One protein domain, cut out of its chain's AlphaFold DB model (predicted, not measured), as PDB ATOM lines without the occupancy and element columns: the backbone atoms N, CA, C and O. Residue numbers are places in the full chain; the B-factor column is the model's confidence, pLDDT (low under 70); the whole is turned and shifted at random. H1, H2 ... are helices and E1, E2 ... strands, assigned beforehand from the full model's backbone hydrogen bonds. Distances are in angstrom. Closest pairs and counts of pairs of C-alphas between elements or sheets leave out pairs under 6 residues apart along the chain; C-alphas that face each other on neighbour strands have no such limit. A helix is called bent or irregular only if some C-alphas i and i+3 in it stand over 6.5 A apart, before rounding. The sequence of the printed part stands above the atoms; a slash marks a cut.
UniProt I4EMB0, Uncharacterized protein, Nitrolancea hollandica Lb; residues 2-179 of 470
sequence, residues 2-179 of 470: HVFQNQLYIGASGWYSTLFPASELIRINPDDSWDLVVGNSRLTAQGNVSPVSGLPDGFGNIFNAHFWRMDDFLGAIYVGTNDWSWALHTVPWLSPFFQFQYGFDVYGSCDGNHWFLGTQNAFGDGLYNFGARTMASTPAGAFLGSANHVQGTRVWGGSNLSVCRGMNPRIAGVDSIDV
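What this domain is: This is residues 2 to 179 of the 470 residues of an uncharacterized protein of Nitrolancea hollandica Lb (UniProt I4EMB0). Three antiparallel sheets stand face to face in a row, like slices, in chain order: E1 to E4 first, E7 to E10 in the middle, E11 to E13 last. Residues 43 to 48, at the tip of the small hairpin E5 and E6, stick out at one end of the longest axis, and the tail from residue 158 to 179, with no named element, reaches towards the other end; H1 lies beside the first sheet, and the short helical hairpin H2 and H3 follows E8. The printed part has 178 residues with 13 named strands and three named helices, in the order E1 E2 E3 E4 E5 E6 H1 E7 E8 H2 H3 E9 E10 E11 E12 E13, and is mostly strand. It is compact, with a radius of gyration of the C-alphas of 16.8 A, and flat, spanning 53 by 50 by 23 A.

How they stand to each other: E1, residues 2 to 4, E2, 7 to 14, E3, 22 to 28, and E4, 34 to 38, form a meander, each strand the antiparallel neighbour of the one before. This sheet is strongly twisted; N 2 and O 9 are 2.9 A apart between E1 and E2, N 10 and O 26 are 2.8 A apart between E2 and E3, and N 27 and O 35 are 2.9 A apart between E3 and E4, within hydrogen-bond range. E5, residues 42 to 44, and E6, 47 to 49, form a hairpin, with N 44 and O 47 2.8 A apart. H1, residues 57 to 60, is on the first sheet at a height of 4.5 A, only just above the sheet's level, and over none of its strands. E7, residues 64 to 73, bends by 55 degrees at residue 68 and forms a hairpin with E8, residues 76 to 83, where N 68 and O 80 are 2.8 A apart. With E9, residues 106 to 109, and E10, residues 115 to 119, they make the second sheet, in the order E7 E8 E9 E10, also strongly twisted; N 79 and O 107 are 2.8 A apart, as are N 116 and O 108. H1 only grazes this sheet with its residues 57 to 59. H2, residues 85 to 90, and H3, residues 95 to 101, touch, opposite ways at a shallow tilt of 26 degrees, the closest C-alphas, of His 89 and Ser 95, 4.9 A apart. E11, residues 131 to 138, E12, 141 to 147, and E13, 155 to 157, form another meander; N 136 and O 143 are 3.0 A apart, N 144 and O 156 2.9 A. The sheets make a stack, face to face in turn: the facing parts of the first and second are 9.1 A centre to centre, those of the second and third 9.9 A. The closest C-alphas of E2 and E7, of Gly 11 and Phe 67, are 5.2 A apart; those of E8 and E11, of Asn 82 and Gly 131, 4.2 A. H1 is too short for an O i to N i+4 pair; H2 has 0 of 2 within range, with 2 of 3 O i to N i+3 pairs, and H3 has 1 of 3, with 2 of 4.

Where its parts are: E1 begins at C-alpha 2 (91.995, -11.634, 79.461). E2 measures 22.6 A from first to last C-alpha, E3 19.2 A, E7 22.2 A, E8 21.5 A, E11 20.7 A and E12 20.2 A. E7 begins at C-alpha 64 (88.935, -1.971, 94.805), and E13 ends at C-alpha 157 (104.707, 3.859, 80.366). H2 is irregular, but only just, with C-alphas 87 and 90 6.54 A apart; H3 is irregular, with C-alphas 97 and 100 7.7 A apart.

The domain as a whole: The two C-alphas farthest apart, those of Ala 45 and Gly 173, are 54.0 A apart. The printed part has no cut. The link from E10 to E11, with 11 residues, is long. The mean pLDDT of the printed part is 84.0; residues 14 to 20, 92 to 93, 160, 163 and 165 to 179 are under 70.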
ATOM      1  N   HIS A   2      90.784 -11.564  80.280       96.25
ATOM      2  CA  HIS A   2      91.995 -11.634  79.461       96.25
ATOM      3  C   HIS A   2      92.543 -13.062  79.437       96.25
ATOM      4  O   HIS A   2      92.415 -13.767  80.434       96.25
ATOM      5  N   VAL A   3      93.122 -13.501  78.319       95.62
ATOM      6  CA  VAL A   3      93.754 -14.826  78.228       95.62
ATOM      7  C   VAL A   3      95.240 -14.678  78.513       95.62
ATOM      8  O   VAL A   3      95.913 -13.909  77.841       95.62
ATOM      9  N   PHE A   4      95.758 -15.444  79.467       93.62
ATOM     10  CA  PHE A   4      97.179 -15.482  79.800       93.62
ATOM     11  C   PHE A   4      97.598 -16.929  80.052       93.62
ATOM     12  O   PHE A   4      96.890 -17.671  80.729       93.62
ATOM     13  N   GLN A   5      98.719 -17.357  79.461       89.62
ATOM     14  CA  GLN A   5      99.231 -18.734  79.564       89.62
ATOM     15  C   GLN A   5      98.167 -19.826  79.323       89.62
ATOM     16  O   GLN A   5      98.100 -20.828  80.040       89.62
ATOM     17  N   ASN A   6      97.347 -19.625  78.284       90.69
ATOM     18  CA  ASN A   6      96.251 -20.511  77.879       90.69
ATOM     19  C   ASN A   6      95.119 -20.660  78.918       90.69
ATOM     20  O   ASN A   6      94.373 -21.629  78.876       90.69
ATOM     21  N   GLN A   7      94.984 -19.717  79.852       93.19
ATOM     22  CA  GLN A   7      93.906 -19.670  80.842       93.19
ATOM     23  C   GLN A   7      93.144 -18.347  80.703       93.19
ATOM     24  O   GLN A   7      93.745 -17.301  80.447       93.19
ATOM     25  N   LEU A   8      91.818 -18.377  80.851       97.19
ATOM     26  CA  LEU A   8      90.976 -17.181  80.766       97.19
ATOM     27  C   LEU A   8      90.757 -16.595  82.163       97.19
ATOM     28  O   LEU A   8      90.088 -17.194  82.998       97.19
ATOM     29  N   TYR A   9      91.274 -15.394  82.396       97.56
ATOM     30  CA  TYR A   9      91.086 -14.638  83.630       97.56
ATOM     31  C   TYR A   9      89.871 -13.725  83.517       97.56
ATOM     32  O   TYR A   9      89.726 -12.975  82.549       97.56
ATOM     33  N   ILE A  10      88.993 -13.751  84.516       97.06
ATOM     34  CA  ILE A  10      87.728 -13.017  84.544       97.06
ATOM     35  C   ILE A  10      87.607 -12.294  85.882       97.06
ATOM     36  O   ILE A  10      87.663 -12.911  86.939       97.06
ATOM     37  N   GLY A  11      87.419 -10.976  85.824       94.81
ATOM     38  CA  GLY A  11      87.053 -10.184  86.989       94.81
ATOM     39  C   GLY A  11      85.547 -10.271  87.191       94.81
ATOM     40  O   GLY A  11      84.797  -9.963  86.261       94.81
ATOM     41  N   ALA A  12      85.122 -10.698  88.371       89.56
ATOM     42  CA  ALA A  12      83.733 -10.744  88.791       89.56
ATOM     43  C   ALA A  12      83.530  -9.700  89.889       89.56
ATOM     44  O   ALA A  12      84.037  -9.853  90.997       89.56
ATOM     45  N   SER A  13      82.805  -8.630  89.571       84.19
ATOM     46  CA  SER A  13      82.633  -7.492  90.473       84.19
ATOM     47  C   SER A  13      81.157  -7.185  90.700       84.19
ATOM     48  O   SER A  13      80.357  -7.225  89.763       84.19
ATOM     49  N   GLY A  14      80.780  -6.878  91.940       68.50
ATOM     50  CA  GLY A  14      79.383  -6.685  92.320       68.50
ATOM     51  C   GLY A  14      79.206  -5.759  93.520       68.50
ATOM     52  O   GLY A  14      79.956  -5.821  94.486       68.50
ATOM     53  N   TRP A  15      78.174  -4.913  93.468       58.03
ATOM     54  CA  TRP A  15      77.868  -3.898  94.490       58.03
ATOM     55  C   TRP A  15      76.751  -4.305  95.463       58.03
ATOM     56  O   TRP A  15      76.404  -3.537  96.355       58.03
ATOM     57  N   TYR A  16      76.150  -5.485  95.287       49.97
ATOM     58  CA  TYR A  16      74.849  -5.801  95.893       49.97
ATOM     59  C   TYR A  16      74.838  -7.030  96.808       49.97
ATOM     60  O   TYR A  16      73.816  -7.310  97.427       49.97
ATOM     61  N   SER A  17      75.949  -7.760  96.909       50.00
ATOM     62  CA  SER A  17      76.070  -8.952  97.761       50.00
ATOM     63  C   SER A  17      76.663  -8.664  99.143       50.00
ATOM     64  O   SER A  17      76.549  -9.498 100.037       50.00
ATOM     65  N   THR A  18      77.291  -7.500  99.332       54.75
ATOM     66  CA  THR A  18      78.077  -7.139 100.522       54.75
ATOM     67  C   THR A  18      77.981  -5.640 100.829       54.75
ATOM     68  O   THR A  18      77.456  -4.856 100.043       54.75
ATOM     69  N   LEU A  19      78.466  -5.238 102.009       56.56
ATOM     70  CA  LEU A  19      78.457  -3.843 102.479       56.56
ATOM     71  C   LEU A  19      79.415  -2.927 101.694       56.56
ATOM     72  O   LEU A  19      79.186  -1.722 101.613       56.56
ATOM     73  N   PHE A  20      80.459  -3.512 101.113       66.25
ATOM     74  CA  PHE A  20      81.353  -2.904 100.132       66.25
ATOM     75  C   PHE A  20      81.239  -3.653  98.807       66.25
ATOM     76  O   PHE A  20      80.787  -4.803  98.820       66.25
ATOM     77  N   PRO A  21      81.646  -3.049  97.681       70.56
ATOM     78  CA  PRO A  21      81.777  -3.792  96.439       70.56
ATOM     79  C   PRO A  21      82.726  -4.971  96.641       70.56
ATOM     80  O   PRO A  21      83.769  -4.807  97.271       70.56
ATOM     81  N   ALA A  22      82.362  -6.119  96.085       77.62
ATOM     82  CA  ALA A  22      83.254  -7.260  95.979       77.62
ATOM     83  C   ALA A  22      83.858  -7.312  94.573       77.62
ATOM     84  O   ALA A  22      83.172  -7.003  93.594       77.62
ATOM     85  N   SER A  23      85.127  -7.691  94.477       89.44
ATOM     86  CA  SER A  23      85.860  -7.974  93.245       89.44
ATOM     87  C   SER A  23      86.706  -9.234  93.391       89.44
ATOM     88  O   SER A  23      87.783  -9.229  93.990       89.44
ATOM     89  N   GLU A  24      86.231 -10.302  92.759       93.69
ATOM     90  CA  GLU A  24      86.921 -11.582  92.676       93.69
ATOM     91  C   GLU A  24      87.595 -11.749  91.313       93.69
ATOM     92  O   GLU A  24      87.125 -11.246  90.286       93.69
ATOM     93  N   LEU A  25      88.707 -12.478  91.293       97.12
ATOM     94  CA  LEU A  25      89.388 -12.881  90.071       97.12
ATOM     95  C   LEU A  25      89.236 -14.387  89.936       97.12
ATOM     96  O   LEU A  25      89.660 -15.137  90.812       97.12
ATOM     97  N   ILE A  26      88.642 -14.814  88.833       96.00
ATOM     98  CA  ILE A  26      88.414 -16.215  88.494       96.00
ATOM     99  C   ILE A  26      89.314 -16.562  87.314       96.00
ATOM    100  O   ILE A  26      89.480 -15.754  86.398       96.00
ATOM    101  N   ARG A  27      89.874 -17.769  87.318       94.88
ATOM    102  CA  ARG A  27      90.636 -18.326  86.201       94.88
ATOM    103  C   ARG A  27      89.924 -19.563  85.681       94.88
ATOM    104  O   ARG A  27      89.638 -20.455  86.464       94.88
ATOM    105  N   ILE A  28      89.657 -19.615  84.379       95.12
ATOM    106  CA  ILE A  28      89.120 -20.795  83.694       95.12
ATOM    107  C   ILE A  28      90.269 -21.494  82.966       95.12
ATOM    108  O   ILE A  28      91.012 -20.866  82.202       95.12
ATOM    109  N   ASN A  29      90.416 -22.785  83.235       89.62
ATOM    110  CA  ASN A  29      91.446 -23.658  82.693       89.62
ATOM    111  C   ASN A  29      91.008 -24.271  81.346       89.62
ATOM    112  O   ASN A  29      89.814 -24.315  81.053       89.62
ATOM    113  N   PRO A  30      91.945 -24.775  80.515       86.88
ATOM    114  CA  PRO A  30      91.620 -25.417  79.233       86.88
ATOM    115  C   PRO A  30      90.688 -26.633  79.315       86.88
ATOM    116  O   PRO A  30      90.132 -27.032  78.299       86.88
ATOM    117  N   ASP A  31      90.575 -27.251  80.491       82.00
ATOM    118  CA  ASP A  31      89.723 -28.412  80.767       82.00
ATOM    119  C   ASP A  31      88.350 -28.017  81.349       82.00
ATOM    120  O   ASP A  31      87.690 -28.848  81.968       82.00
ATOM    121  N   ASP A  32      87.952 -26.748  81.206       87.06
ATOM    122  CA  ASP A  32      86.737 -26.133  81.766       87.06
ATOM    123  C   ASP A  32      86.643 -26.134  83.303       87.06
ATOM    124  O   ASP A  32      85.651 -25.666  83.874       87.06
ATOM    125  N   SER A  33      87.685 -26.589  84.009       84.81
ATOM    126  CA  SER A  33      87.797 -26.347  85.447       84.81
ATOM    127  C   SER A  33      88.076 -24.869  85.720       84.81
ATOM    128  O   SER A  33      88.557 -24.132  84.855       84.81
ATOM    129  N   TRP A  34      87.770 -24.407  86.930       90.06
ATOM    130  CA  TRP A  34      88.016 -23.024  87.314       90.06
ATOM    131  C   TRP A  34      88.617 -22.935  88.709       90.06
ATOM    132  O   TRP A  34      88.298 -23.734  89.586       90.06
ATOM    133  N   ASP A  35      89.440 -21.909  88.901       90.44
ATOM    134  CA  ASP A  35      90.050 -21.566  90.176       90.44
ATOM    135  C   ASP A  35      89.553 -20.192  90.623       90.44
ATOM    136  O   ASP A  35      89.488 -19.241  89.830       90.44
ATOM    137  N   LEU A  36      89.255 -20.055  91.914       93.81
ATOM    138  CA  LEU A  36      89.235 -18.738  92.539       93.81
ATOM    139  C   LEU A  36      90.693 -18.286  92.662       93.81
ATOM    140  O   LEU A  36      91.486 -18.940  93.330       93.81
ATOM    141  N   VAL A  37      91.074 -17.192  92.008       95.69
ATOM    142  CA  VAL A  37      92.437 -16.645  92.092       95.69
ATOM    143  C   VAL A  37      92.533 -15.654  93.234       95.69
ATOM    144  O   VAL A  37      93.426 -15.784  94.064       95.69
ATOM    145  N   VAL A  38      91.599 -14.708  93.300       96.44
ATOM    146  CA  VAL A  38      91.490 -13.670  94.337       96.44
ATOM    147  C   VAL A  38      90.036 -13.606  94.771       96.44
ATOM    148  O   VAL A  38      89.155 -13.564  93.914       96.44
ATOM    149  N   GLY A  39      89.776 -13.605  96.073       93.06
ATOM    150  CA  GLY A  39      88.416 -13.605  96.605       93.06
ATOM    151  C   GLY A  39      88.344 -14.184  98.009       93.06
ATOM    152  O   GLY A  39      89.358 -14.561  98.587       93.06
ATOM    153  N   ASN A  40      87.139 -14.264  98.563       90.06
ATOM    154  CA  ASN A  40      86.954 -14.789  99.915       90.06
ATOM    155  C   ASN A  40      86.680 -16.294  99.884       90.06
ATOM    156  O   ASN A  40      85.865 -16.776  99.084       90.06
ATOM    157  N   SER A  41      87.314 -17.019 100.807       89.88
ATOM    158  CA  SER A  41      87.033 -18.438 101.023       89.88
ATOM    159  C   SER A  41      85.573 -18.669 101.415       89.88
ATOM    160  O   SER A  41      85.018 -17.945 102.243       89.88
ATOM    161  N   ARG A  42      84.932 -19.681 100.821       89.12
ATOM    162  CA  ARG A  42      83.517 -19.991 101.073       89.12
ATOM    163  C   ARG A  42      83.157 -21.443 100.779       89.12
ATOM    164  O   ARG A  42      83.678 -22.054  99.849       89.12
ATOM    165  N   LEU A  43      82.164 -21.950 101.508       86.75
ATOM    166  CA  LEU A  43      81.525 -23.225 101.199       86.75
ATOM    167  C   LEU A  43      80.561 -23.065 100.017       86.75
ATOM    168  O   LEU A  43      79.713 -22.172 100.001       86.75
ATOM    169  N   THR A  44      80.673 -23.962  99.046       84.69
ATOM    170  CA  THR A  44      79.778 -24.082  97.890       84.69
ATOM    171  C   THR A  44      79.099 -25.452  97.891       84.69
ATOM    172  O   THR A  44      79.440 -26.324  98.692       84.69
ATOM    173  N   ALA A  45      78.151 -25.672  96.976       83.62
ATOM    174  CA  ALA A  45      77.532 -26.988  96.801       83.62
ATOM    175  C   ALA A  45      78.550 -28.075  96.400       83.62
ATOM    176  O   ALA A  45      78.320 -29.252  96.651       83.62
ATOM    177  N   GLN A  46      79.672 -27.673  95.798       78.31
ATOM    178  CA  GLN A  46      80.762 -28.531  95.339       78.31
ATOM    179  C   GLN A  46      81.886 -28.680  96.378       78.31
ATOM    180  O   GLN A  46      82.877 -29.350  96.109       78.31
ATOM    181  N   GLY A  47      81.745 -28.071  97.559       81.44
ATOM    182  CA  GLY A  47      82.766 -28.069  98.605       81.44
ATOM    183  C   GLY A  47      83.352 -26.684  98.863       81.44
ATOM    184  O   GLY A  47      82.811 -25.662  98.432       81.44
ATOM    185  N   ASN A  48      84.429 -26.639  99.641       84.94
ATOM    186  CA  ASN A  48      85.073 -25.384 100.005       84.94
ATOM    187  C   ASN A  48      85.888 -24.839  98.826       84.94
ATOM    188  O   ASN A  48      86.691 -25.563  98.245       84.94
ATOM    189  N   VAL A  49      85.698 -23.565  98.499       88.69
ATOM    190  CA  VAL A  49      86.486 -22.847  97.496       88.69
ATOM    191  C   VAL A  49      87.325 -21.803  98.214       88.69
ATOM    192  O   VAL A  49      86.795 -21.026  99.009       88.69
ATOM    193  N   SER A  50      88.617 -21.771  97.903       90.81
ATOM    194  CA  SER A  50      89.588 -20.835  98.469       90.81
ATOM    195  C   SER A  50      90.458 -20.239  97.364       90.81
ATOM    196  O   SER A  50      90.716 -20.924  96.373       90.81
ATOM    197  N   PRO A  51      90.911 -18.978  97.496       93.50
ATOM    198  CA  PRO A  51      91.722 -18.340  96.469       93.50
ATOM    199  C   PRO A  51      93.116 -18.973  96.389       93.50
ATOM    200  O   PRO A  51      93.829 -19.024  97.390       93.50
ATOM    201  N   VAL A  52      93.563 -19.386  95.200       91.12
ATOM    202  CA  VAL A  52      94.901 -19.987  95.026       91.12
ATOM    203  C   VAL A  52      96.035 -19.015  95.376       91.12
ATOM    204  O   VAL A  52      97.080 -19.435  95.884       91.12
ATOM    205  N   SER A  53      95.813 -17.705  95.206       93.12
ATOM    206  CA  SER A  53      96.780 -16.672  95.607       93.12
ATOM    207  C   SER A  53      96.863 -16.453  97.120       93.12
ATOM    208  O   SER A  53      97.819 -15.850  97.598       93.12
ATOM    209  N   GLY A  54      95.860 -16.908  97.879       92.94
ATOM    210  CA  GLY A  54      95.688 -16.559  99.290       92.94
ATOM    211  C   GLY A  54      95.243 -15.116  99.540       92.94
ATOM    212  O   GLY A  54      95.064 -14.735 100.699       92.94
ATOM    213  N   LEU A  55      95.045 -14.315  98.486       95.25
ATOM    214  CA  LEU A  55      94.617 -12.928  98.600       95.25
ATOM    215  C   LEU A  55      93.085 -12.827  98.656       95.25
ATOM    216  O   LEU A  55      92.393 -13.450  97.841       95.25
ATOM    217  N   PRO A  56      92.557 -12.019  99.590       92.38
ATOM    218  CA  PRO A  56      91.125 -11.790  99.724       92.38
ATOM    219  C   PRO A  56      90.569 -10.952  98.578       92.38
ATOM    220  O   PRO A  56      91.297 -10.390  97.759       92.38
ATOM    221  N   ASP A  57      89.248 -10.844  98.583       90.69
ATOM    222  CA  ASP A  57      88.468  -9.962  97.725       90.69
ATOM    223  C   ASP A  57      89.091  -8.559  97.559       90.69
ATOM    224  O   ASP A  57      89.625  -7.979  98.510       90.69
ATOM    225  N   GLY A  58      89.094  -8.044  96.324       91.88
ATOM    226  CA  GLY A  58      89.731  -6.764  95.989       91.88
ATOM    227  C   GLY A  58      91.252  -6.736  96.201       91.88
ATOM    228  O   GLY A  58      91.814  -5.658  96.393       91.88
ATOM    229  N   PHE A  59      91.918  -7.900  96.218       94.88
ATOM    230  CA  PHE A  59      93.319  -8.073  96.641       94.88
ATOM    231  C   PHE A  59      93.585  -7.612  98.091       94.88
ATOM    232  O   PHE A  59      94.717  -7.308  98.466       94.88
ATOM    233  N   GLY A  60      92.540  -7.546  98.921       90.88
ATOM    234  CA  GLY A  60      92.603  -7.055 100.302       90.88
ATOM    235  C   GLY A  60      92.410  -5.561 100.445       90.88
ATOM    236  O   GLY A  60      92.281  -5.070 101.563       90.88
ATOM    237  N   ASN A  61      92.296  -4.830  99.344       90.31
ATOM    238  CA  ASN A  61      91.908  -3.439  99.396       90.31
ATOM    239  C   ASN A  61      90.390  -3.313  99.203       90.31
ATOM    240  O   ASN A  61      89.868  -3.513  98.109       90.31
ATOM    241  N   ILE A  62      89.679  -2.926 100.267       85.75
ATOM    242  CA  ILE A  62      88.222  -2.708 100.235       85.75
ATOM    243  C   ILE A  62      87.798  -1.602  99.259       85.75
ATOM    244  O   ILE A  62      86.613  -1.482  98.943       85.75
ATOM    245  N   PHE A  63      88.742  -0.760  98.830       86.50
ATOM    246  CA  PHE A  63      88.506   0.314  97.878       86.50
ATOM    247  C   PHE A  63      88.455  -0.179  96.426       86.50
ATOM    248  O   PHE A  63      87.831   0.476  95.591       86.50
ATOM    249  N   ASN A  64      88.979  -1.374  96.135       90.31
ATOM    250  CA  ASN A  64      88.935  -1.971  94.805       90.31
ATOM    251  C   ASN A  64      87.529  -2.470  94.458       90.31
ATOM    252  O   ASN A  64      87.146  -3.609  94.720       90.31
ATOM    253  N   ALA A  65      86.759  -1.598  93.812       84.44
ATOM    254  CA  ALA A  65      85.375  -1.849  93.453       84.44
ATOM    255  C   ALA A  65      85.191  -2.758  92.239       84.44
ATOM    256  O   ALA A  65      84.128  -3.359  92.069       84.44
ATOM    257  N   HIS A  66      86.182  -2.769  91.346       88.31
ATOM    258  CA  HIS A  66      86.114  -3.528  90.107       88.31
ATOM    259  C   HIS A  66      87.502  -3.940  89.620       88.31
ATOM    260  O   HIS A  66      88.424  -3.128  89.637       88.31
ATOM    261  N   PHE A  67      87.640  -5.139  89.053       94.06
ATOM    262  CA  PHE A  67      88.792  -5.488  88.207       94.06
ATOM    263  C   PHE A  67      88.505  -5.049  86.779       94.06
ATOM    264  O   PHE A  67      87.757  -5.698  86.046       94.06
ATOM    265  N   TRP A  68      88.963  -3.849  86.435       90.38
ATOM    266  CA  TRP A  68      88.409  -3.086  85.324       90.38
ATOM    267  C   TRP A  68      89.005  -3.479  83.981       90.38
ATOM    268  O   TRP A  68      88.278  -3.697  83.006       90.38
ATOM    269  N   ARG A  69      90.331  -3.589  83.934       94.12
ATOM    270  CA  ARG A  69      91.063  -3.966  82.732       94.12
ATOM    271  C   ARG A  69      92.150  -4.961  83.080       94.12
ATOM    272  O   ARG A  69      92.759  -4.885  84.138       94.12
ATOM    273  N   MET A  70      92.360  -5.891  82.166       95.56
ATOM    274  CA  MET A  70      93.492  -6.794  82.185       95.56
ATOM    275  C   MET A  70      94.166  -6.744  80.827       95.56
ATOM    276  O   MET A  70      93.486  -6.537  79.816       95.56
ATOM    277  N   ASP A  71      95.476  -6.912  80.842       93.75
ATOM    278  CA  ASP A  71      96.309  -7.141  79.670       93.75
ATOM    279  C   ASP A  71      97.592  -7.832  80.137       93.75
ATOM    280  O   ASP A  71      97.910  -7.803  81.331       93.75
ATOM    281  N   ASP A  72      98.327  -8.447  79.220       90.25
ATOM    282  CA  ASP A  72      99.623  -9.041  79.525       90.25
ATOM    283  C   ASP A  72     100.740  -8.386  78.715       90.25
ATOM    284  O   ASP A  72     100.604  -8.033  77.544       90.25
ATOM    285  N   PHE A  73     101.865  -8.167  79.379       84.19
ATOM    286  CA  PHE A  73     103.093  -7.701  78.757       84.19
ATOM    287  C   PHE A  73     104.271  -8.101  79.628       84.19
ATOM    288  O   PHE A  73     104.145  -8.286  80.834       84.19
ATOM    289  N   LEU A  74     105.443  -8.251  79.007       72.94
ATOM    290  CA  LEU A  74     106.681  -8.583  79.722       72.94
ATOM    291  C   LEU A  74     106.580  -9.879  80.554       72.94
ATOM    292  O   LEU A  74     107.260 -10.030  81.565       72.94
ATOM    293  N   GLY A  75     105.746 -10.824  80.105       79.88
ATOM    294  CA  GLY A  75     105.564 -12.125  80.750       79.88
ATOM    295  C   GLY A  75     104.684 -12.107  81.996       79.88
ATOM    296  O   GLY A  75     104.561 -13.148  82.631       79.88
ATOM    297  N   ALA A  76     104.068 -10.970  82.330       89.00
ATOM    298  CA  ALA A  76     103.089 -10.851  83.402       89.00
ATOM    299  C   ALA A  76     101.709 -10.504  82.849       89.00
ATOM    300  O   ALA A  76     101.584  -9.671  81.951       89.00
ATOM    301  N   ILE A  77     100.673 -11.076  83.460       94.00
ATOM    302  CA  ILE A  77      99.324 -10.515  83.405       94.00
ATOM    303  C   ILE A  77      99.223  -9.385  84.427       94.00
ATOM    304  O   ILE A  77      99.661  -9.540  85.567       94.00
ATOM    305  N   TYR A  78      98.612  -8.270  84.038       95.31
ATOM    306  CA  TYR A  78      98.283  -7.166  84.930       95.31
ATOM    307  C   TYR A  78      96.774  -6.999  85.044       95.31
ATOM    308  O   TYR A  78      96.035  -7.155  84.074       95.31
ATOM    309  N   VAL A  79      96.322  -6.650  86.244       96.62
ATOM    310  CA  VAL A  79      94.938  -6.326  86.579       96.62
ATOM    311  C   VAL A  79      94.914  -4.892  87.087       96.62
ATOM    312  O   VAL A  79      95.502  -4.573  88.118       96.62
ATOM    313  N   GLY A  80      94.233  -4.026  86.349       95.88
ATOM    314  CA  GLY A  80      93.946  -2.657  86.741       95.88
ATOM    315  C   GLY A  80      92.593  -2.572  87.425       95.88
ATOM    316  O   GLY A  80      91.616  -3.158  86.942       95.88
ATOM    317  N   THR A  81      92.515  -1.836  88.528       95.19
ATOM    318  CA  THR A  81      91.280  -1.729  89.305       95.19
ATOM    319  C   THR A  81      90.499  -0.456  88.989       95.19
ATOM    320  O   THR A  81      91.001   0.499  88.390       95.19
ATOM    321  N   ASN A  82      89.220  -0.459  89.351       91.50
ATOM    322  CA  ASN A  82      88.488   0.745  89.693       91.50
ATOM    323  C   ASN A  82      88.493   0.859  91.210       91.50
ATOM    324  O   ASN A  82      87.975  -0.031  91.882       91.50
ATOM    325  N   ASP A  83      89.029   1.954  91.717       89.56
ATOM    326  CA  ASP A  83      89.131   2.204  93.141       89.56
ATOM    327  C   ASP A  83      88.148   3.316  93.530       89.56
ATOM    328  O   ASP A  83      88.057   4.338  92.845       89.56
ATOM    329  N   TRP A  84      87.358   3.114  94.588       84.06
ATOM    330  CA  TRP A  84      86.362   4.088  95.044       84.06
ATOM    331  C   TRP A  84      86.871   5.032  96.139       84.06
ATOM    332  O   TRP A  84      86.166   5.988  96.464       84.06
ATOM    333  N   SER A  85      88.080   4.847  96.676       83.50
ATOM    334  CA  SER A  85      88.663   5.708  97.716       83.50
ATOM    335  C   SER A  85      88.735   7.174  97.289       83.50
ATOM    336  O   SER A  85      88.557   8.057  98.128       83.50
ATOM    337  N   TRP A  86      88.891   7.450  95.985       78.62
ATOM    338  CA  TRP A  86      88.869   8.812  95.446       78.62
ATOM    339  C   TRP A  86      87.599   9.552  95.876       78.62
ATOM    340  O   TRP A  86      87.663  10.742  96.143       78.62
ATOM    341  N   ALA A  87      86.452   8.881  96.033       76.06
ATOM    342  CA  ALA A  87      85.205   9.491  96.500       76.06
ATOM    343  C   ALA A  87      85.376  10.238  97.836       76.06
ATOM    344  O   ALA A  87      84.712  11.248  98.091       76.06
ATOM    345  N   LEU A  88      86.300   9.768  98.678       77.94
ATOM    346  CA  LEU A  88      86.585  10.326  99.993       77.94
ATOM    347  C   LEU A  88      87.342  11.657  99.929       77.94
ATOM    348  O   LEU A  88      87.359  12.366 100.934       77.94
ATOM    349  N   HIS A  89      87.925  12.040  98.783       77.50
ATOM    350  CA  HIS A  89      88.711  13.277  98.673       77.50
ATOM    351  C   HIS A  89      87.879  14.530  98.968       77.50
ATOM    352  O   HIS A  89      88.402  15.516  99.487       77.50
ATOM    353  N   THR A  90      86.574  14.466  98.686       72.31
ATOM    354  CA  THR A  90      85.610  15.544  98.943       72.31
ATOM    355  C   THR A  90      85.114  15.596 100.385       72.31
ATOM    356  O   THR A  90      84.378  16.515 100.735       72.31
ATOM    357  N   VAL A  91      85.495  14.635 101.235       71.06
ATOM    358  CA  VAL A  91      85.065  14.543 102.634       71.06
ATOM    359  C   VAL A  91      86.189  15.083 103.524       71.06
ATOM    360  O   VAL A  91      87.102  14.329 103.866       71.06
ATOM    361  N   PRO A  92      86.161  16.365 103.952       69.69
ATOM    362  CA  PRO A  92      87.355  17.025 104.494       69.69
ATOM    363  C   PRO A  92      87.905  16.387 105.775       69.69
ATOM    364  O   PRO A  92      89.096  16.471 106.044       69.69
ATOM    365  N   TRP A  93      87.046  15.735 106.562       68.00
ATOM    366  CA  TRP A  93      87.421  15.091 107.824       68.00
ATOM    367  C   TRP A  93      87.917  13.643 107.664       68.00
ATOM    368  O   TRP A  93      88.557  13.134 108.580       68.00
ATOM    369  N   LEU A  94      87.655  12.988 106.524       71.12
ATOM    370  CA  LEU A  94      88.192  11.656 106.191       71.12
ATOM    371  C   LEU A  94      89.399  11.735 105.262       71.12
ATOM    372  O   LEU A  94      90.294  10.902 105.358       71.12
ATOM    373  N   SER A  95      89.425  12.729 104.374       77.62
ATOM    374  CA  SER A  95      90.404  12.812 103.295       77.62
ATOM    375  C   SER A  95      91.861  12.690 103.755       77.62
ATOM    376  O   SER A  95      92.554  11.804 103.251       77.62
ATOM    377  N   PRO A  96      92.322  13.430 104.786       82.75
ATOM    378  CA  PRO A  96      93.703  13.333 105.266       82.75
ATOM    379  C   PRO A  96      94.139  11.925 105.693       82.75
ATOM    380  O   PRO A  96      95.327  11.621 105.675       82.75
ATOM    381  N   PHE A  97      93.194  11.059 106.068       80.12
ATOM    382  CA  PHE A  97      93.476   9.707 106.542       80.12
ATOM    383  C   PHE A  97      93.555   8.671 105.421       80.12
ATOM    384  O   PHE A  97      94.102   7.603 105.658       80.12
ATOM    385  N   PHE A  98      93.033   8.967 104.226       83.56
ATOM    386  CA  PHE A  98      92.941   8.009 103.116       83.56
ATOM    387  C   PHE A  98      93.644   8.460 101.837       83.56
ATOM    388  O   PHE A  98      93.631   7.724 100.860       83.56
ATOM    389  N   GLN A  99      94.314   9.615 101.844       86.81
ATOM    390  CA  GLN A  99      95.080  10.107 100.689       86.81
ATOM    391  C   GLN A  99      96.055   9.076 100.113       86.81
ATOM    392  O   GLN A  99      96.249   9.026  98.903       86.81
ATOM    393  N   PHE A 100      96.648   8.240 100.966       88.00
ATOM    394  CA  PHE A 100      97.602   7.216 100.545       88.00
ATOM    395  C   PHE A 100      96.976   6.062  99.744       88.00
ATOM    396  O   PHE A 100      97.728   5.323  99.121       88.00
ATOM    397  N   GLN A 101      95.644   5.931  99.767       88.88
ATOM    398  CA  GLN A 101      94.866   4.926  99.033       88.88
ATOM    399  C   GLN A 101      94.216   5.486  97.766       88.88
ATOM    400  O   GLN A 101      93.572   4.748  97.040       88.88
ATOM    401  N   TYR A 102      94.305   6.800  97.521       91.00
ATOM    402  CA  TYR A 102      93.580   7.407  96.410       91.00
ATOM    403  C   TYR A 102      94.051   6.887  95.065       91.00
ATOM    404  O   TYR A 102      95.242   6.872  94.781       91.00
ATOM    405  N   GLY A 103      93.079   6.584  94.213       92.25
ATOM    406  CA  GLY A 103      93.302   6.212  92.827       92.25
ATOM    407  C   GLY A 103      93.359   4.711  92.622       92.25
ATOM    408  O   GLY A 103      93.235   3.941  93.557       92.25
ATOM    409  N   PHE A 104      93.478   4.307  91.364       94.94
ATOM    410  CA  PHE A 104      93.498   2.894  91.017       94.94
ATOM    411  C   PHE A 104      94.713   2.161  91.578       94.94
ATOM    412  O   PHE A 104      95.811   2.720  91.700       94.94
ATOM    413  N   ASP A 105      94.518   0.857  91.708       95.50
ATOM    414  CA  ASP A 105      95.571  -0.103  91.955       95.50
ATOM    415  C   ASP A 105      95.932  -0.827  90.654       95.50
ATOM    416  O   ASP A 105      95.127  -0.954  89.717       95.50
ATOM    417  N   VAL A 106      97.162  -1.334  90.602       95.75
ATOM    418  CA  VAL A 106      97.583  -2.305  89.590       95.75
ATOM    419  C   VAL A 106      98.251  -3.470  90.290       95.75
ATOM    420  O   VAL A 106      99.226  -3.282  91.017       95.75
ATOM    421  N   TYR A 107      97.767  -4.673  90.007       96.06
ATOM    422  CA  TYR A 107      98.372  -5.926  90.443       96.06
ATOM    423  C   TYR A 107      98.922  -6.670  89.236       96.06
ATOM    424  O   TYR A 107      98.347  -6.585  88.152       96.06
ATOM    425  N   GLY A 108     100.020  -7.398  89.405       94.38
ATOM    426  CA  GLY A 108     100.608  -8.203  88.340       94.38
ATOM    427  C   GLY A 108     100.981  -9.601  88.809       94.38
ATOM    428  O   GLY A 108     101.191  -9.820  89.999       94.38
ATOM    429  N   SER A 109     101.058 -10.552  87.883       94.12
ATOM    430  CA  SER A 109     101.494 -11.918  88.171       94.12
ATOM    431  C   SER A 109     102.191 -12.556  86.976       94.12
ATOM    432  O   SER A 109     101.750 -12.414  85.839       94.12
ATOM    433  N   CYS A 110     103.274 -13.284  87.250       89.75
ATOM    434  CA  CYS A 110     104.076 -13.990  86.245       89.75
ATOM    435  C   CYS A 110     103.582 -15.413  85.966       89.75
ATOM    436  O   CYS A 110     103.877 -15.990  84.923       89.75
ATOM    437  N   ASP A 111     102.849 -15.989  86.912       87.56
ATOM    438  CA  ASP A 111     102.423 -17.389  86.917       87.56
ATOM    439  C   ASP A 111     100.913 -17.545  87.163       87.56
ATOM    440  O   ASP A 111     100.368 -18.645  87.082       87.56
ATOM    441  N   GLY A 112     100.221 -16.444  87.466       91.31
ATOM    442  CA  GLY A 112      98.807 -16.428  87.802       91.31
ATOM    443  C   GLY A 112      98.474 -16.790  89.249       91.31
ATOM    444  O   GLY A 112      97.299 -16.719  89.608       91.31
ATOM    445  N   ASN A 113      99.461 -17.161  90.067       89.69
ATOM    446  CA  ASN A 113      99.283 -17.628  91.443       89.69
ATOM    447  C   ASN A 113      99.881 -16.636  92.447       89.69
ATOM    448  O   ASN A 113      99.247 -16.315  93.452       89.69
ATOM    449  N   HIS A 114     101.069 -16.108  92.160       91.69
ATOM    450  CA  HIS A 114     101.763 -15.136  92.993       91.69
ATOM    451  C   HIS A 114     101.582 -13.738  92.402       91.69
ATOM    452  O   HIS A 114     102.043 -13.447  91.295       91.69
ATOM    453  N   TRP A 115     100.887 -12.873  93.138       95.50
ATOM    454  CA  TRP A 115     100.505 -11.542  92.670       95.50
ATOM    455  C   TRP A 115     101.271 -10.459  93.419       95.50
ATOM    456  O   TRP A 115     101.245 -10.428  94.644       95.50
ATOM    457  N   PHE A 116     101.942  -9.563  92.703       94.19
ATOM    458  CA  PHE A 116     102.611  -8.391  93.265       94.19
ATOM    459  C   PHE A 116     101.755  -7.135  93.090       94.19
ATOM    460  O   PHE A 116     100.965  -7.019  92.151       94.19
ATOM    461  N   LEU A 117     101.936  -6.177  93.995       93.88
ATOM    462  CA  LEU A 117     101.320  -4.854  93.920       93.88
ATOM    463  C   LEU A 117     102.247  -3.927  93.124       93.88
ATOM    464  O   LEU A 117     103.351  -3.627  93.571       93.88
ATOM    465  N   GLY A 118     101.809  -3.486  91.947       90.88
ATOM    466  CA  GLY A 118     102.518  -2.493  91.138       90.88
ATOM    467  C   GLY A 118     102.291  -1.065  91.637       90.88
ATOM    468  O   GLY A 118     103.222  -0.271  91.706       90.88
ATOM    469  N   THR A 119     101.058  -0.732  92.025       92.75
ATOM    470  CA  THR A 119     100.726   0.523  92.716       92.75
ATOM    471  C   THR A 119      99.424   0.370  93.494       92.75
ATOM    472  O   THR A 119      98.563  -0.391  93.063       92.75
ATOM    473  N   GLN A 120      99.300   1.101  94.606       92.38
ATOM    474  CA  GLN A 120      98.077   1.223  95.417       92.38
ATOM    475  C   GLN A 120      97.447   2.630  95.360       92.38
ATOM    476  O   GLN A 120      96.657   3.007  96.218       92.38
ATOM    477  N   ASN A 121      97.972   3.499  94.489       93.56
ATOM    478  CA  ASN A 121      97.633   4.922  94.516       93.56
ATOM    479  C   ASN A 121      97.896   5.647  93.189       93.56
ATOM    480  O   ASN A 121      98.368   6.791  93.173       93.56
ATOM    481  N   ALA A 122      97.671   4.964  92.064       94.56
ATOM    482  CA  ALA A 122      97.941   5.480  90.721       94.56
ATOM    483  C   ALA A 122      99.344   6.115  90.566       94.56
ATOM    484  O   ALA A 122      99.497   7.201  90.001       94.56
ATOM    485  N   PHE A 123     100.377   5.447  91.090       93.25
ATOM    486  CA  PHE A 123     101.779   5.901  91.101       93.25
ATOM    487  C   PHE A 123     101.981   7.263  91.784       93.25
ATOM    488  O   PHE A 123     102.794   8.079  91.348       93.25
ATOM    489  N   GLY A 124     101.214   7.524  92.843       92.50
ATOM    490  CA  GLY A 124     101.214   8.793  93.567       92.50
ATOM    491  C   GLY A 124     100.350   9.892  92.935       92.50
ATOM    492  O   GLY A 124     100.315  10.997  93.470       92.50
ATOM    493  N   ASP A 125      99.630   9.613  91.843       93.31
ATOM    494  CA  ASP A 125      98.709  10.554  91.184       93.31
ATOM    495  C   ASP A 125      97.235  10.175  91.411       93.31
ATOM    496  O   ASP A 125      96.381  10.204  90.524       93.31
ATOM    497  N   GLY A 126      96.939   9.764  92.637       91.88
ATOM    498  CA  GLY A 126      95.694   9.120  93.019       91.88
ATOM    499  C   GLY A 126      94.419   9.954  92.982       91.88
ATOM    500  O   GLY A 126      93.326   9.428  92.787       91.88
ATOM    501  N   LEU A 127      94.547  11.267  93.182       90.56
ATOM    502  CA  LEU A 127      93.435  12.131  93.592       90.56
ATOM    503  C   LEU A 127      92.218  12.065  92.653       90.56
ATOM    504  O   LEU A 127      91.079  12.063  93.119       90.56
ATOM    505  N   TYR A 128      92.464  11.997  91.343       90.50
ATOM    506  CA  TYR A 128      91.417  11.950  90.318       90.50
ATOM    507  C   TYR A 128      91.534  10.753  89.368       90.50
ATOM    508  O   TYR A 128      90.645  10.537  88.545       90.50
ATOM    509  N   ASN A 129      92.604   9.960  89.466       94.56
ATOM    510  CA  ASN A 129      92.819   8.787  88.624       94.56
ATOM    511  C   ASN A 129      92.260   7.538  89.309       94.56
ATOM    512  O   ASN A 129      92.994   6.696  89.810       94.56
ATOM    513  N   PHE A 130      90.936   7.425  89.320       91.19
ATOM    514  CA  PHE A 130      90.188   6.414  90.073       91.19
ATOM    515  C   PHE A 130      90.059   5.055  89.367       91.19
ATOM    516  O   PHE A 130      89.391   4.141  89.855       91.19
ATOM    517  N   GLY A 131      90.635   4.904  88.176       94.06
ATOM    518  CA  GLY A 131      90.613   3.626  87.479       94.06
ATOM    519  C   GLY A 131      91.743   3.417  86.501       94.06
ATOM    520  O   GLY A 131      92.043   4.311  85.721       94.06
ATOM    521  N   ALA A 132      92.295   2.214  86.476       95.38
ATOM    522  CA  ALA A 132      93.176   1.723  85.429       95.38
ATOM    523  C   ALA A 132      92.306   1.159  84.294       95.38
ATOM    524  O   ALA A 132      91.887   0.002  84.314       95.38
ATOM    525  N   ARG A 133      91.948   2.016  83.331       91.94
ATOM    526  CA  ARG A 133      90.854   1.750  82.382       91.94
ATOM    527  C   ARG A 133      91.311   1.091  81.088       91.94
ATOM    528  O   ARG A 133      90.571   0.287  80.519       91.94
ATOM    529  N   THR A 134      92.505   1.435  80.628       91.56
ATOM    530  CA  THR A 134      93.052   0.936  79.367       91.56
ATOM    531  C   THR A 134      94.469   0.458  79.601       91.56
ATOM    532  O   THR A 134      95.257   1.147  80.234       91.56
ATOM    533  N   MET A 135      94.792  -0.708  79.067       92.81
ATOM    534  CA  MET A 135      96.147  -1.236  78.990       92.81
ATOM    535  C   MET A 135      96.392  -1.612  77.534       92.81
ATOM    536  O   MET A 135      95.446  -2.019  76.850       92.81
ATOM    537  N   ALA A 136      97.611  -1.381  77.061       89.19
ATOM    538  CA  ALA A 136      98.015  -1.756  75.719       89.19
ATOM    539  C   ALA A 136      99.493  -2.142  75.691       89.19
ATOM    540  O   ALA A 136     100.364  -1.322  75.994       89.19
ATOM    541  N   SER A 137      99.765  -3.369  75.261       84.44
ATOM    542  CA  SER A 137     101.093  -3.807  74.837       84.44
ATOM    543  C   SER A 137     101.313  -3.452  73.363       84.44
ATOM    544  O   SER A 137     100.521  -3.827  72.498       84.44
ATOM    545  N   THR A 138     102.364  -2.690  73.055       83.94
ATOM    546  CA  THR A 138     102.669  -2.228  71.689       83.94
ATOM    547  C   THR A 138     104.155  -2.411  71.363       83.94
ATOM    548  O   THR A 138     104.966  -2.544  72.281       83.94
ATOM    549  N   PRO A 139     104.569  -2.321  70.082       82.94
ATOM    550  CA  PRO A 139     105.991  -2.312  69.726       82.94
ATOM    551  C   PRO A 139     106.801  -1.175  70.376       82.94
ATOM    552  O   PRO A 139     108.016  -1.293  70.509       82.94
ATOM    553  N   ALA A 140     106.149  -0.079  70.780       81.00
ATOM    554  CA  ALA A 140     106.789   1.039  71.474       81.00
ATOM    555  C   ALA A 140     106.914   0.818  72.994       81.00
ATOM    556  O   ALA A 140     107.554   1.613  73.679       81.00
ATOM    557  N   GLY A 141     106.306  -0.243  73.526       77.94
ATOM    558  CA  GLY A 141     106.245  -0.544  74.950       77.94
ATOM    559  C   GLY A 141     104.817  -0.762  75.441       77.94
ATOM    560  O   GLY A 141     103.849  -0.705  74.674       77.94
ATOM    561  N   ALA A 142     104.704  -1.026  76.740       85.94
ATOM    562  CA  ALA A 142     103.425  -1.140  77.424       85.94
ATOM    563  C   ALA A 142     102.949   0.229  77.917       85.94
ATOM    564  O   ALA A 142     103.753   1.065  78.337       85.94
ATOM    565  N   PHE A 143     101.638   0.441  77.888       91.06
ATOM    566  CA  PHE A 143     101.000   1.671  78.334       91.06
ATOM    567  C   PHE A 143      99.790   1.367  79.205       91.06
ATOM    568  O   PHE A 143      99.015   0.453  78.918       91.06
ATOM    569  N   LEU A 144      99.604   2.187  80.234       93.25
ATOM    570  CA  LEU A 144      98.437   2.187  81.104       93.25
ATOM    571  C   LEU A 144      97.756   3.551  81.024       93.25
ATOM    572  O   LEU A 144      98.420   4.567  81.186       93.25
ATOM    573  N   GLY A 145      96.446   3.582  80.803       95.19
ATOM    574  CA  GLY A 145      95.628   4.792  80.766       95.19
ATOM    575  C   GLY A 145      94.599   4.826  81.894       95.19
ATOM    576  O   GLY A 145      93.921   3.824  82.151       95.19
ATOM    577  N   SER A 146      94.439   5.984  82.538       96.00
ATOM    578  CA  SER A 146      93.442   6.169  83.593       96.00
ATOM    579  C   SER A 146      92.034   6.479  83.078       96.00
ATOM    580  O   SER A 146      91.830   7.099  82.030       96.00
ATOM    581  N   ALA A 147      91.042   6.112  83.885       94.19
ATOM    582  CA  ALA A 147      89.778   6.820  83.971       94.19
ATOM    583  C   ALA A 147      89.927   7.978  84.965       94.19
ATOM    584  O   ALA A 147      90.259   7.778  86.134       94.19
ATOM    585  N   ASN A 148      89.665   9.185  84.475       91.38
ATOM    586  CA  ASN A 148      89.667  10.424  85.238       91.38
ATOM    587  C   ASN A 148      88.719  11.398  84.526       91.38
ATOM    588  O   ASN A 148      88.982  11.821  83.402       91.38
ATOM    589  N   HIS A 149      87.583  11.714  85.149       85.00
ATOM    590  CA  HIS A 149      86.548  12.560  84.544       85.00
ATOM    591  C   HIS A 149      86.719  14.046  84.890       85.00
ATOM    592  O   HIS A 149      86.025  14.879  84.316       85.00
ATOM    593  N   VAL A 150      87.619  14.378  85.823       86.94
ATOM    594  CA  VAL A 150      87.858  15.758  86.274       86.94
ATOM    595  C   VAL A 150      88.915  16.429  85.400       86.94
ATOM    596  O   VAL A 150      88.730  17.561  84.969       86.94
ATOM    597  N   GLN A 151      90.019  15.731  85.129       90.81
ATOM    598  CA  GLN A 151      91.185  16.271  84.416       90.81
ATOM    599  C   GLN A 151      91.460  15.565  83.081       90.81
ATOM    600  O   GLN A 151      92.295  16.026  82.306       90.81
ATOM    601  N   GLY A 152      90.748  14.473  82.794       89.69
ATOM    602  CA  GLY A 152      90.992  13.632  81.627       89.69
ATOM    603  C   GLY A 152      92.044  12.550  81.876       89.69
ATOM    604  O   GLY A 152      92.713  12.516  82.907       89.69
ATOM    605  N   THR A 153      92.155  11.627  80.922       92.06
ATOM    606  CA  THR A 153      93.040  10.459  81.008       92.06
ATOM    607  C   THR A 153      94.509  10.855  81.104       92.06
ATOM    608  O   THR A 153      95.023  11.610  80.278       92.06
ATOM    609  N   ARG A 154      95.208  10.245  82.061       94.38
ATOM    610  CA  ARG A 154      96.667  10.211  82.138       94.38
ATOM    611  C   ARG A 154      97.177   8.870  81.623       94.38
ATOM    612  O   ARG A 154      96.490   7.858  81.754       94.38
ATOM    613  N   VAL A 155      98.364   8.873  81.019       93.88
ATOM    614  CA  VAL A 155      99.007   7.673  80.470       93.88
ATOM    615  C   VAL A 155     100.376   7.486  81.117       93.88
ATOM    616  O   VAL A 155     101.165   8.427  81.187       93.88
ATOM    617  N   TRP A 156     100.658   6.265  81.563       92.19
ATOM    618  CA  TRP A 156     101.949   5.837  82.094       92.19
ATOM    619  C   TRP A 156     102.592   4.833  81.142       92.19
ATOM    620  O   TRP A 156     101.904   3.990  80.565       92.19
ATOM    621  N   GLY A 157     103.916   4.907  81.008       88.00
ATOM    622  CA  GLY A 157     104.707   3.859  80.366       88.00
ATOM    623  C   GLY A 157     104.917   2.662  81.297       88.00
ATOM    624  O   GLY A 157     104.960   2.813  82.520       88.00
ATOM    625  N   GLY A 158     105.079   1.477  80.711       76.44
ATOM    626  CA  GLY A 158     105.236   0.204  81.418       76.44
ATOM    627  C   GLY A 158     106.523   0.071  82.231       76.44
ATOM    628  O   GLY A 158     106.603  -0.816  83.067       76.44
ATOM    629  N   SER A 159     107.493   0.975  82.064       72.44
ATOM    630  CA  SER A 159     108.669   1.071  82.942       72.44
ATOM    631  C   SER A 159     108.310   1.370  84.402       72.44
ATOM    632  O   SER A 159     109.140   1.185  85.281       72.44
ATOM    633  N   ASN A 160     107.088   1.845  84.663       67.31
ATOM    634  CA  ASN A 160     106.579   2.077  86.014       67.31
ATOM    635  C   ASN A 160     106.016   0.807  86.675       67.31
ATOM    636  O   ASN A 160     105.537   0.878  87.803       67.31
ATOM    637  N   LEU A 161     106.012  -0.335  85.984       73.94
ATOM    638  CA  LEU A 161     105.467  -1.594  86.481       73.94
ATOM    639  C   LEU A 161     106.587  -2.612  86.698       73.94
ATOM    640  O   LEU A 161     107.500  -2.726  85.882       73.94
ATOM    641  N   SER A 162     106.493  -3.375  87.787       70.88
ATOM    642  CA  SER A 162     107.409  -4.486  88.064       70.88
ATOM    643  C   SER A 162     107.318  -5.543  86.965       70.88
ATOM    644  O   SER A 162     106.223  -5.805  86.471       70.88
ATOM    645  N   VAL A 163     108.439  -6.173  86.611       69.81
ATOM    646  CA  VAL A 163     108.529  -7.174  85.533       69.81
ATOM    647  C   VAL A 163     108.902  -8.553  86.073       69.81
ATOM    648  O   VAL A 163     109.476  -8.679  87.157       69.81
ATOM    649  N   CYS A 164     108.598  -9.598  85.305       74.12
ATOM    650  CA  CYS A 164     108.926 -10.970  85.678       74.12
ATOM    651  C   CYS A 164     110.424 -11.269  85.594       74.12
ATOM    652  O   CYS A 164     111.136 -10.775  84.717       74.12
ATOM    653  N   ARG A 165     110.899 -12.145  86.486       65.38
ATOM    654  CA  ARG A 165     112.287 -12.620  86.496       65.38
ATOM    655  C   ARG A 165     112.663 -13.226  85.139       65.38
ATOM    656  O   ARG A 165     111.933 -14.047  84.595       65.38
ATOM    657  N   GLY A 166     113.823 -12.832  84.610       55.25
ATOM    658  CA  GLY A 166     114.346 -13.339  83.335       55.25
ATOM    659  C   GLY A 166     113.724 -12.708  82.084       55.25
ATOM    660  O   GLY A 166     114.161 -13.020  80.977       55.25
ATOM    661  N   MET A 167     112.761 -11.794  82.235       56.97
ATOM    662  CA  MET A 167     112.214 -11.020  81.124       56.97
ATOM    663  C   MET A 167     112.965  -9.694  81.008       56.97
ATOM    664  O   MET A 167     112.821  -8.808  81.844       56.97
ATOM    665  N   ASN A 168     113.768  -9.548  79.952       48.25
ATOM    666  CA  ASN A 168     114.337  -8.257  79.573       48.25
ATOM    667  C   ASN A 168     113.285  -7.503  78.744       48.25
ATOM    668  O   ASN A 168     112.894  -8.008  77.680       48.25
ATOM    669  N   PRO A 169     112.790  -6.335  79.184       51.25
ATOM    670  CA  PRO A 169     111.889  -5.541  78.372       51.25
ATOM    671  C   PRO A 169     112.661  -5.073  77.143       51.25
ATOM    672  O   PRO A 169     113.440  -4.128  77.211       51.25
ATOM    673  N   ARG A 170     112.441  -5.710  75.987       44.69
ATOM    674  CA  ARG A 170     112.820  -5.103  74.709       44.69
ATOM    675  C   ARG A 170     111.878  -3.931  74.458       44.69
ATOM    676  O   ARG A 170     110.923  -4.039  73.698       44.69
ATOM    677  N   ILE A 171     112.131  -2.816  75.131       50.16
ATOM    678  CA  ILE A 171     111.644  -1.516  74.691       50.16
ATOM    679  C   ILE A 171     112.499  -1.165  73.475       50.16
ATOM    680  O   ILE A 171     113.728  -1.198  73.553       50.16
ATOM    681  N   ALA A 172     111.869  -0.893  72.330       39.66
ATOM    682  CA  ALA A 172     112.586  -0.514  71.118       39.66
ATOM    683  C   ALA A 172     113.521   0.681  71.410       39.66
ATOM    684  O   ALA A 172     113.049   1.775  71.711       39.66
ATOM    685  N   GLY A 173     114.839   0.451  71.347       42.78
ATOM    686  CA  GLY A 173     115.874   1.459  71.615       42.78
ATOM    687  C   GLY A 173     116.542   1.412  72.998       42.78
ATOM    688  O   GLY A 173     117.348   2.295  73.280       42.78
ATOM    689  N   VAL A 174     116.249   0.419  73.851       44.31
ATOM    690  CA  VAL A 174     116.961   0.197  75.127       44.31
ATOM    691  C   VAL A 174     117.686  -1.153  75.070       44.31
ATOM    692  O   VAL A 174     117.046  -2.201  75.093       44.31
ATOM    693  N   ASP A 175     119.019  -1.128  74.967       41.97
ATOM    694  CA  ASP A 175     119.839  -2.326  74.700       41.97
ATOM    695  C   ASP A 175     119.957  -3.295  75.894       41.97
ATOM    696  O   ASP A 175     120.273  -4.471  75.714       41.97
ATOM    697  N   SER A 176     119.630  -2.850  77.107       44.06
ATOM    698  CA  SER A 176     119.490  -3.702  78.291       44.06
ATOM    699  C   SER A 176     118.913  -2.881  79.436       44.06
ATOM    700  O   SER A 176     119.556  -1.929  79.883       44.06
ATOM    701  N   ILE A 177     117.733  -3.234  79.942       48.47
ATOM    702  CA  ILE A 177     117.366  -2.803  81.291       48.47
ATOM    703  C   ILE A 177     118.010  -3.821  82.223       48.47
ATOM    704  O   ILE A 177     117.700  -5.011  82.144       48.47
ATOM    705  N   ASP A 178     118.934  -3.360  83.061       50.59
ATOM    706  CA  ASP A 178     119.452  -4.139  84.184       50.59
ATOM    707  C   ASP A 178     118.327  -4.231  85.221       50.59
ATOM    708  O   ASP A 178     118.221  -3.430  86.149       50.59
ATOM    709  N   VAL A 179     117.351  -5.099  84.947       59.34
ATOM    710  CA  VAL A 179     116.221  -5.287  85.845       59.34
ATOM    711  C   VAL A 179     116.729  -6.119  87.012       59.34
ATOM    712  O   VAL A 179     116.862  -7.340  86.911       59.34
TER     713      VAL A 179